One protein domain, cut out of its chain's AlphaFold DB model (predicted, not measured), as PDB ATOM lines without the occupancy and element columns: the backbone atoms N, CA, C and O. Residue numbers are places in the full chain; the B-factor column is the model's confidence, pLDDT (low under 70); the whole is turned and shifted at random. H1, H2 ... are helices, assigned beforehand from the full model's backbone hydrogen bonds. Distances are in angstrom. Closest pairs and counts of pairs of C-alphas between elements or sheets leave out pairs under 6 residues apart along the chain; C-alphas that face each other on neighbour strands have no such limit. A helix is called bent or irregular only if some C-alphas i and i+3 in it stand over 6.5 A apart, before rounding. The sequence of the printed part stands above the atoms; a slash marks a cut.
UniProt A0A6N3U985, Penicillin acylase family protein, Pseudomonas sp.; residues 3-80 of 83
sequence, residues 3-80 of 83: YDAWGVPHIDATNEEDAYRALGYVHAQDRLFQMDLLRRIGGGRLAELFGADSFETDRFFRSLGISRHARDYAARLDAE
ATOM      1  N   TYR A   3      24.852  35.352  30.226       95.19
ATOM      2  CA  TYR A   3      26.025  34.636  30.719       95.19
ATOM      3  C   TYR A   3      26.382  33.533  29.731       95.19
ATOM      4  O   TYR A   3      25.494  32.820  29.256       95.19
ATOM      5  N   ASP A   4      27.663  33.405  29.404       96.06
ATOM      6  CA  ASP A   4      28.135  32.292  28.585       96.06
ATOM      7  C   ASP A   4      28.287  30.993  29.400       96.06
ATOM      8  O   ASP A   4      27.998  30.932  30.597       96.06
ATOM      9  N   ALA A   5      28.742  29.923  28.741       96.81
ATOM     10  CA  ALA A   5      28.914  28.609  29.364       96.81
ATOM     11  C   ALA A   5      29.935  28.588  30.522       96.81
ATOM     12  O   ALA A   5      29.932  27.645  31.312       96.81
ATOM     13  N   TRP A   6      30.790  29.608  30.632       95.62
ATOM     14  CA  TRP A   6      31.783  29.764  31.697       95.62
ATOM     15  C   TRP A   6      31.316  30.729  32.792       95.62
ATOM     16  O   TRP A   6      32.064  30.996  33.731       95.62
ATOM     17  N   GLY A   7      30.089  31.248  32.687       92.06
ATOM     18  CA  GLY A   7      29.546  32.227  33.619       92.06
ATOM     19  C   GLY A   7      30.134  33.625  33.436       92.06
ATOM     20  O   GLY A   7      30.068  34.425  34.368       92.06
ATOM     21  N   VAL A   8      30.703  33.946  32.266       94.56
ATOM     22  CA  VAL A   8      31.165  35.310  31.978       94.56
ATOM     23  C   VAL A   8      29.971  36.154  31.515       94.56
ATOM     24  O   VAL A   8      29.281  35.758  30.569       94.56
ATOM     25  N   PRO A   9      29.697  37.300  32.165       95.31
ATOM     26  CA  PRO A   9      28.610  38.186  31.781       95.31
ATOM     27  C   PRO A   9      28.993  39.027  30.561       95.31
ATOM     28  O   PRO A   9      29.983  39.757  30.573       95.31
ATOM     29  N   HIS A  10      28.151  38.982  29.535       95.81
ATOM     30  CA  HIS A  10      28.223  39.839  28.355       95.81
ATOM     31  C   HIS A  10      27.129  40.909  28.450       95.81
ATOM     32  O   HIS A  10      25.946  40.603  28.664       95.81
ATOM     33  N   ILE A  11      27.530  42.179  28.355       96.12
ATOM     34  CA  ILE A  11      26.661  43.346  28.544       96.12
ATOM     35  C   ILE A  11      26.507  44.077  27.213       96.12
ATOM     36  O   ILE A  11      27.418  44.775  26.778       96.12
ATOM     37  N   ASP A  12      25.326  43.959  26.615       95.94
ATOM     38  CA  ASP A  12      24.903  44.799  25.497       95.94
ATOM     39  C   ASP A  12      24.168  46.036  26.030       95.94
ATOM     40  O   ASP A  12      23.228  45.905  26.823       95.94
ATOM     41  N   ALA A  13      24.588  47.228  25.601       96.19
ATOM     42  CA  ALA A  13      24.006  48.504  26.013       96.19
ATOM     43  C   ALA A  13      23.973  49.514  24.854       96.19
ATOM     44  O   ALA A  13      24.812  49.477  23.956       96.19
ATOM     45  N   THR A  14      23.001  50.430  24.886       95.31
ATOM     46  CA  THR A  14      22.779  51.432  23.825       95.31
ATOM     47  C   THR A  14      23.679  52.662  23.975       95.31
ATOM     48  O   THR A  14      23.940  53.367  23.004       95.31
ATOM     49  N   ASN A  15      24.136  52.942  25.195       95.94
ATOM     50  CA  ASN A  15      25.039  54.035  25.527       95.94
ATOM     51  C   ASN A  15      25.941  53.626  26.703       95.94
ATOM     52  O   ASN A  15      25.727  52.597  27.351       95.94
ATOM     53  N   GLU A  16      26.960  54.439  26.961       95.25
ATOM     54  CA  GLU A  16      27.971  54.163  27.981       95.25
ATOM     55  C   GLU A  16      27.395  54.175  29.408       95.25
ATOM     56  O   GLU A  16      27.763  53.353  30.246       95.25
ATOM     57  N   GLU A  17      26.427  55.049  29.677       95.50
ATOM     58  CA  GLU A  17      25.788  55.168  30.989       95.50
ATOM     59  C   GLU A  17      25.022  53.888  31.363       95.50
ATOM     60  O   GLU A  17      25.130  53.379  32.484       95.50
ATOM     61  N   ASP A  18      24.292  53.324  30.402       96.12
ATOM     62  CA  ASP A  18      23.594  52.049  30.542       96.12
ATOM     63  C   ASP A  18      24.582  50.890  30.724       96.12
ATOM     64  O   ASP A  18      24.347  50.003  31.552       96.12
ATOM     65  N   ALA A  19      25.717  50.920  30.013       96.44
ATOM     66  CA  ALA A  19      26.777  49.927  30.161       96.44
ATOM     67  C   ALA A  19      27.361  49.937  31.582       96.44
ATOM     68  O   ALA A  19      27.417  48.884  32.225       96.44
ATOM     69  N   TYR A  20      27.729  51.108  32.118       96.12
ATOM     70  CA  TYR A  20      28.262  51.221  33.482       96.12
ATOM     71  C   TYR A  20      27.244  50.815  34.547       96.12
ATOM     72  O   TYR A  20      27.606  50.157  35.528       96.12
ATOM     73  N   ARG A  21      25.962  51.149  34.357       96.06
ATOM     74  CA  ARG A  21      24.892  50.699  35.261       96.06
ATOM     75  C   ARG A  21      24.772  49.182  35.283       96.06
ATOM     76  O   ARG A  21      24.747  48.590  36.363       96.06
ATOM     77  N   ALA A  22      24.707  48.553  34.111       96.56
ATOM     78  CA  ALA A  22      24.615  47.103  34.004       96.56
ATOM     79  C   ALA A  22      25.862  46.416  34.585       96.56
ATOM     80  O   ALA A  22      25.731  45.439  35.322       96.56
ATOM     81  N   LEU A  23      27.053  46.965  34.331       95.94
ATOM     82  CA  LEU A  23      28.313  46.469  34.885       95.94
ATOM     83  C   LEU A  23      28.306  46.507  36.416       95.94
ATOM     84  O   LEU A  23      28.610  45.503  37.063       95.94
ATOM     85  N   GLY A  24      27.905  47.637  37.004       95.31
ATOM     86  CA  GLY A  24      27.785  47.782  38.453       95.31
ATOM     87  C   GLY A  24      26.778  46.801  39.060       95.31
ATOM     88  O   GLY A  24      27.047  46.215  40.109       95.31
ATOM     89  N   TYR A  25      25.649  46.575  38.384       95.81
ATOM     90  CA  TYR A  25      24.635  45.619  38.823       95.81
ATOM     91  C   TYR A  25      25.163  44.179  38.838       95.81
ATOM     92  O   TYR A  25      25.054  43.502  39.858       95.81
ATOM     93  N   VAL A  26      25.789  43.731  37.747       96.19
ATOM     94  CA  VAL A  26      26.385  42.389  37.641       96.19
ATOM     95  C   VAL A  26      27.486  42.191  38.685       96.19
ATOM     96  O   VAL A  26      27.507  41.186  39.392       96.19
ATOM     97  N   HIS A  27      28.363  43.181  38.866       94.69
ATOM     98  CA  HIS A  27      29.384  43.123  39.911       94.69
ATOM     99  C   HIS A  27      28.792  43.015  41.315       94.69
ATOM    100  O   HIS A  27      29.309  42.253  42.131       94.69
ATOM    101  N   ALA A  28      27.715  43.745  41.607       95.12
ATOM    102  CA  ALA A  28      27.032  43.631  42.886       95.12
ATOM    103  C   ALA A  28      26.408  42.238  43.063       95.12
ATOM    104  O   ALA A  28      26.571  41.644  44.126       95.12
ATOM    105  N   GLN A  29      25.762  41.674  42.040       94.19
ATOM    106  CA  GLN A  29      25.201  40.321  42.136       94.19
ATOM    107  C   GLN A  29      26.244  39.287  42.580       94.19
ATOM    108  O   GLN A  29      25.961  38.487  43.471       94.19
ATOM    109  N   ASP A  30      27.462  39.366  42.041       92.12
ATOM    110  CA  ASP A  30      28.510  38.385  42.332       92.12
ATOM    111  C   ASP A  30      29.345  38.724  43.579       92.12
ATOM    112  O   ASP A  30      29.838  37.830  44.269       92.12
ATOM    113  N   ARG A  31      29.572  40.017  43.858       95.62
ATOM    114  CA  ARG A  31      30.600  40.473  44.816       95.62
ATOM    115  C   ARG A  31      30.145  41.515  45.827       95.62
ATOM    116  O   ARG A  31      30.996  42.041  46.548       95.62
ATOM    117  N   LEU A  32      28.843  41.789  45.952       95.94
ATOM    118  CA  LEU A  32      28.336  42.854  46.831       95.94
ATOM    119  C   LEU A  32      28.918  42.786  48.245       95.94
ATOM    120  O   LEU A  32      29.401  43.797  48.748       95.94
ATOM    121  N   PHE A  33      28.922  41.606  48.870       94.75
ATOM    122  CA  PHE A  33      29.439  41.458  50.231       94.75
ATOM    123  C   PHE A  33      30.927  41.824  50.332       94.75
ATOM    124  O   PHE A  33      31.316  42.603  51.200       94.75
ATOM    125  N   GLN A  34      31.759  41.304  49.425       95.88
ATOM    126  CA  GLN A  34      33.199  41.581  49.417       95.88
ATOM    127  C   GLN A  34      33.480  43.066  49.158       95.88
ATOM    128  O   GLN A  34      34.306  43.667  49.845       95.88
ATOM    129  N   MET A  35      32.770  43.669  48.202       96.06
ATOM    130  CA  MET A  35      32.898  45.091  47.880       96.06
ATOM    131  C   MET A  35      32.471  45.978  49.052       96.06
ATOM    132  O   MET A  35      33.179  46.928  49.391       96.06
ATOM    133  N   ASP A  36      31.345  45.669  49.702       95.69
ATOM    134  CA  ASP A  36      30.868  46.435  50.853       95.69
ATOM    135  C   ASP A  36      31.823  46.318  52.045       95.69
ATOM    136  O   ASP A  36      32.156  47.326  52.675       95.69
ATOM    137  N   LEU A  37      32.335  45.113  52.309       95.31
ATOM    138  CA  LEU A  37      33.314  44.874  53.362       95.31
ATOM    139  C   LEU A  37      34.602  45.677  53.126       95.31
ATOM    140  O   LEU A  37      35.041  46.404  54.016       95.31
ATOM    141  N   LEU A  38      35.175  45.617  51.919       93.94
ATOM    142  CA  LEU A  38      36.379  46.379  51.561       93.94
ATOM    143  C   LEU A  38      36.154  47.892  51.661       93.94
ATOM    144  O   LEU A  38      36.992  48.613  52.208       93.94
ATOM    145  N   ARG A  39      34.994  48.376  51.201       93.75
ATOM    146  CA  ARG A  39      34.594  49.785  51.324       93.75
ATOM    147  C   ARG A  39      34.529  50.231  52.785       93.75
ATOM    148  O   ARG A  39      34.940  51.346  53.106       93.75
ATOM    149  N   ARG A  40      34.023  49.382  53.684       95.38
ATOM    150  CA  ARG A  40      33.972  49.659  55.128       95.38
ATOM    151  C   ARG A  40      35.356  49.650  55.759       95.38
ATOM    152  O   ARG A  40      35.640  50.557  56.532       95.38
ATOM    153  N   ILE A  41      36.222  48.709  55.391       94.25
ATOM    154  CA  ILE A  41      37.611  48.656  55.870       94.25
ATOM    155  C   ILE A  41      38.360  49.935  55.478       94.25
ATOM    156  O   ILE A  41      38.889  50.622  56.345       94.25
ATOM    157  N   GLY A  42      38.324  50.333  54.201       93.12
ATOM    158  CA  GLY A  42      38.967  51.573  53.735       93.12
ATOM    159  C   GLY A  42      38.386  52.858  54.350       93.12
ATOM    160  O   GLY A  42      39.037  53.907  54.358       93.12
ATOM    161  N   GLY A  43      37.162  52.790  54.883       94.44
ATOM    162  CA  GLY A  43      36.525  53.852  55.663       94.44
ATOM    163  C   GLY A  43      36.731  53.773  57.170       94.44
ATOM    164  O   GLY A  43      36.314  54.696  57.870       94.44
ATOM    165  N   GLY A  44      37.340  52.697  57.667       95.50
ATOM    166  CA  GLY A  44      37.373  52.358  59.083       95.50
ATOM    167  C   GLY A  44      35.975  52.328  59.697       95.50
ATOM    168  O   GLY A  44      35.716  53.047  60.660       95.50
ATOM    169  N   ARG A  45      35.056  51.570  59.096       96.00
ATOM    170  CA  ARG A  45      33.672  51.356  59.559       96.00
ATOM    171  C   ARG A  45      33.321  49.871  59.685       96.00
ATOM    172  O   ARG A  45      32.182  49.469  59.448       96.00
ATOM    173  N   LEU A  46      34.314  49.046  59.979       95.75
ATOM    174  CA  LEU A  46      34.174  47.617  60.208       95.75
ATOM    175  C   LEU A  46      33.389  47.333  61.502       95.75
ATOM    176  O   LEU A  46      32.599  46.388  61.535       95.75
ATOM    177  N   ALA A  47      33.494  48.212  62.507       96.75
ATOM    178  CA  ALA A  47      32.766  48.107  63.774       96.75
ATOM    179  C   ALA A  47      31.248  48.245  63.636       96.75
ATOM    180  O   ALA A  47      30.516  47.770  64.501       96.75
ATOM    181  N   GLU A  48      30.753  48.804  62.529       95.31
ATOM    182  CA  GLU A  48      29.317  48.801  62.214       95.31
ATOM    183  C   GLU A  48      28.774  47.387  61.945       95.31
ATOM    184  O   GLU A  48      27.578  47.163  62.097       95.31
ATOM    185  N   LEU A  49      29.634  46.449  61.529       94.44
ATOM    186  CA  LEU A  49      29.259  45.062  61.239       94.44
ATOM    187  C   LEU A  49      29.690  44.092  62.342       94.44
ATOM    188  O   LEU A  49      28.933  43.187  62.680       94.44
ATOM    189  N   PHE A  50      30.895  44.268  62.892       94.62
ATOM    190  CA  PHE A  50      31.510  43.298  63.809       94.62
ATOM    191  C   PHE A  50      31.663  43.811  65.245       94.62
ATOM    192  O   PHE A  50      32.180  43.103  66.103       94.62
ATOM    193  N   GLY A  51      31.202  45.029  65.534       94.19
ATOM    194  CA  GLY A  51      31.229  45.589  66.880       94.19
ATOM    195  C   GLY A  51      32.634  45.943  67.378       94.19
ATOM    196  O   GLY A  51      33.563  46.182  66.598       94.19
ATOM    197  N   ALA A  52      32.764  46.015  68.705       95.31
ATOM    198  CA  ALA A  52      33.911  46.604  69.398       95.31
ATOM    199  C   ALA A  52      35.261  45.954  69.054       95.31
ATOM    200  O   ALA A  52      36.271  46.652  69.019       95.31
ATOM    201  N   ASP A  53      35.280  44.663  68.718       95.38
ATOM    202  CA  ASP A  53      36.511  43.925  68.403       95.38
ATOM    203  C   ASP A  53      37.237  44.469  67.163       95.38
ATOM    204  O   ASP A  53      38.449  44.328  67.024       95.38
ATOM    205  N   SER A  54      36.509  45.147  66.274       95.75
ATOM    206  CA  SER A  54      37.072  45.766  65.067       95.75
ATOM    207  C   SER A  54      37.395  47.259  65.221       95.75
ATOM    208  O   SER A  54      37.843  47.900  64.268       95.75
ATOM    209  N   PHE A  55      37.228  47.822  66.423       95.50
ATOM    210  CA  PHE A  55      37.451  49.246  66.683       95.50
ATOM    211  C   PHE A  55      38.897  49.688  66.423       95.50
ATOM    212  O   PHE A  55      39.127  50.724  65.798       95.50
ATOM    213  N   GLU A  56      39.888  48.905  66.857       96.44
ATOM    214  CA  GLU A  56      41.299  49.254  66.639       96.44
ATOM    215  C   GLU A  56      41.670  49.207  65.151       96.44
ATOM    216  O   GLU A  56      42.408  50.066  64.662       96.44
ATOM    217  N   THR A  57      41.089  48.270  64.396       95.12
ATOM    218  CA  THR A  57      41.208  48.236  62.934       95.12
ATOM    219  C   THR A  57      40.617  49.500  62.313       95.12
ATOM    220  O   THR A  57      41.278  50.156  61.510       95.12
ATOM    221  N   ASP A  58      39.418  49.905  62.730       96.44
ATOM    222  CA  ASP A  58      38.782  51.131  62.248       96.44
ATOM    223  C   ASP A  58      39.622  52.372  62.529       96.44
ATOM    224  O   ASP A  58      39.821  53.216  61.649       96.44
ATOM    225  N   ARG A  59      40.159  52.473  63.745       95.88
ATOM    226  CA  ARG A  59      41.039  53.564  64.151       95.88
ATOM    227  C   ARG A  59      42.304  53.608  63.293       95.88
ATOM    228  O   ARG A  59      42.682  54.688  62.834       95.88
ATOM    229  N   PHE A  60      42.928  52.458  63.036       95.31
ATOM    230  CA  PHE A  60      44.093  52.366  62.161       95.31
ATOM    231  C   PHE A  60      43.770  52.839  60.736       95.31
ATOM    232  O   PHE A  60      44.412  53.767  60.242       95.31
ATOM    233  N   PHE A  61      42.733  52.298  60.093       94.69
ATOM    234  CA  PHE A  61      42.380  52.675  58.718       94.69
ATOM    235  C   PHE A  61      41.949  54.141  58.574       94.69
ATOM    236  O   PHE A  61      42.282  54.787  57.577       94.69
ATOM    237  N   ARG A  62      41.283  54.721  59.583       94.62
ATOM    238  CA  ARG A  62      40.979  56.164  59.599       94.62
ATOM    239  C   ARG A  62      42.244  57.014  59.665       94.62
ATOM    240  O   ARG A  62      42.292  58.060  59.020       94.62
ATOM    241  N   SER A  63      43.266  56.565  60.398       95.56
ATOM    242  CA  SER A  63      44.544  57.282  60.508       95.56
ATOM    243  C   SER A  63      45.295  57.365  59.173       95.56
ATOM    244  O   SER A  63      45.905  58.391  58.884       95.56
ATOM    245  N   LEU A  64      45.156  56.349  58.309       94.75
ATOM    246  CA  LEU A  64      45.704  56.346  56.946       94.75
ATOM    247  C   LEU A  64      45.038  57.376  56.019       94.75
ATOM    248  O   LEU A  64      45.587  57.722  54.977       94.75
ATOM    249  N   GLY A  65      43.840  57.863  56.359       92.81
ATOM    250  CA  GLY A  65      43.152  58.893  55.581       92.81
ATOM    251  C   GLY A  65      42.658  58.448  54.200       92.81
ATOM    252  O   GLY A  65      42.292  59.311  53.405       92.81
ATOM    253  N   ILE A  66      42.602  57.140  53.913       91.31
ATOM    254  CA  ILE A  66      42.237  56.577  52.597       91.31
ATOM    255  C   ILE A  66      40.928  57.173  52.077       91.31
ATOM    256  O   ILE A  66      40.876  57.695  50.969       91.31
ATOM    257  N   SER A  67      39.877  57.175  52.901       90.00
ATOM    258  CA  SER A  67      38.572  57.715  52.497       90.00
ATOM    259  C   SER A  67      38.566  59.218  52.228       90.00
ATOM    260  O   SER A  67      37.763  59.681  51.425       90.00
ATOM    261  N   ARG A  68      39.426  59.997  52.897       91.69
ATOM    262  CA  ARG A  68      39.566  61.432  52.612       91.69
ATOM    263  C   ARG A  68      40.250  61.614  51.259       91.69
ATOM    264  O   ARG A  68      39.679  62.238  50.378       91.69
ATOM    265  N   HIS A  69      41.405  60.975  51.078       94.31
ATOM    266  CA  HIS A  69      42.170  61.051  49.836       94.31
ATOM    267  C   HIS A  69      41.385  60.547  48.622       94.31
ATOM    268  O   HIS A  69      41.461  61.156  47.562       94.31
ATOM    269  N   ALA A  70      40.582  59.492  48.779       92.69
ATOM    270  CA  ALA A  70      39.719  58.989  47.715       92.69
ATOM    271  C   ALA A  70      38.660  60.018  47.277       92.69
ATOM    272  O   ALA A  70      38.423  60.162  46.082       92.69
ATOM    273  N   ARG A  71      38.048  60.758  48.215       92.38
ATOM    274  CA  ARG A  71      37.080  61.820  47.879       92.38
ATOM    275  C   ARG A  71      37.749  62.999  47.189       92.38
ATOM    276  O   ARG A  71      37.231  63.470  46.185       92.38
ATOM    277  N   ASP A  72      38.891  63.440  47.709       95.12
ATOM    278  CA  ASP A  72      39.647  64.544  47.114       95.12
ATOM    279  C   ASP A  72      40.092  64.185  45.690       95.12
ATOM    280  O   ASP A  72      40.028  65.013  44.787       95.12
ATOM    281  N   TYR A  73      40.513  62.935  45.472       94.00
ATOM    282  CA  TYR A  73      40.895  62.439  44.153       94.00
ATOM    283  C   TYR A  73      39.703  62.351  43.191       94.00
ATOM    284  O   TYR A  73      39.810  62.830  42.067       94.00
ATOM    285  N   ALA A  74      38.559  61.817  43.631       92.81
ATOM    286  CA  ALA A  74      37.348  61.757  42.810       92.81
ATOM    287  C   ALA A  74      36.874  63.157  42.383       92.81
ATOM    288  O   ALA A  74      36.630  63.385  41.206       92.81
ATOM    289  N   ALA A  75      36.862  64.122  43.308       94.44
ATOM    290  CA  ALA A  75      36.494  65.504  42.998       94.44
ATOM    291  C   ALA A  75      37.429  66.162  41.965       94.44
ATOM    292  O   ALA A  75      37.006  67.048  41.228       94.44
ATOM    293  N   ARG A  76      38.702  65.744  41.911       94.44
ATOM    294  CA  ARG A  76      39.646  66.210  40.888       94.44
ATOM    295  C   ARG A  76      39.366  65.595  39.521       94.44
ATOM    296  O   ARG A  76      39.449  66.323  38.544       94.44
ATOM    297  N   LEU A  77      39.026  64.306  39.464       91.12
ATOM    298  CA  LEU A  77      38.636  63.649  38.211       91.12
ATOM    299  C   LEU A  77      37.372  64.283  37.622       91.12
ATOM    300  O   LEU A  77      37.347  64.600  36.442       91.12
ATOM    301  N   ASP A  78      36.365  64.566  38.452       88.12
ATOM    302  CA  ASP A  78      35.137  65.235  37.997       88.12
ATOM    303  C   ASP A  78      35.399  66.659  37.463       88.12
ATOM    304  O   ASP A  78      34.651  67.171  36.630       88.12
ATOM    305  N   ALA A  79      36.456  67.315  37.952       87.44
ATOM    306  CA  ALA A  79      36.864  68.651  37.525       87.44
ATOM    307  C   ALA A  79      37.743  68.659  36.258       87.44
ATOM    308  O   ALA A  79      37.913  69.723  35.661       87.44
ATOM    309  N   GLU A  80      38.282  67.509  35.842       81.00
ATOM    310  CA  GLU A  80      39.090  67.320  34.630       81.00
ATOM    311  C   GLU A  80      38.395  66.290  33.718       81.00
ATOM    312  O   GLU A  80      38.817  65.135  33.674       81.00
TER     313      GLU A  80
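What this domain is: This is residues 3 to 80 of the 83 residues of the protein "Penicillin acylase family protein" of Pseudomonas sp. (UniProt A0A6N3U985). This is an open, flat zigzag of three helices: H1 is folded near its middle into a wide V, H2 packs on the far end of the V's second arm, and H3 heads away from there, with residues 71 to 80 sticking out. At the other end, residues 3 to 15 make a long stretch with no named element, leading into the first arm. The printed part has 78 residues, in the order H1, H2, H3, with no named strand, and its class is all helix. It is only just loose, close to extended, with a radius of gyration of the C-alphas of 16.8 A and spans of 45 by 36 by 16 A.

How they stand to each other: Past residue 15, look at H1, residues 16 to 42: by its hydrogen bonds it was assigned as one helix, but it is bent, with C-alphas 30 and 33 8.5 A apart. Its arms H1a, residues 16 to 30, and H1b, residues 33 to 42, are about perpendicular at 80 degrees. H2, residues 47 to 63, touches H1b with residues 57 to 62 alone; the closest C-alphas, of Gly 42 and Phe 61, are 6.1 A apart. H3, residues 66 to 79, is close to H1b but not clearly touching, the closest C-alphas being those of Gly 42 and Ile 66 at 6.1 A. H2 and H3 meet only through their link. H1a is apart from H2 and H3. Every O i to N i+4 pair is within hydrogen-bond range in H1a, H1b and H3, against 7 of 13 in H2.

Where its parts are: Find C-alpha 16 at (27.971, 54.163, 27.981); from there H1a runs 21.3 A, and H1b 14.3 A. H2, 15.3 A long, is irregular, with C-alphas 49 and 52 9.5 A apart, and has a kink of 116 degrees near residue 54. H3 runs 20.0 A to C-alpha 79 at (36.864, 68.651, 37.525).

The domain as a whole: The C-alphas farthest apart, of Thr 14 and Asp 53, are 47.2 A apart. The printed part has no cut, both links between helices are tight, and no printed residue is under 70 in pLDDT.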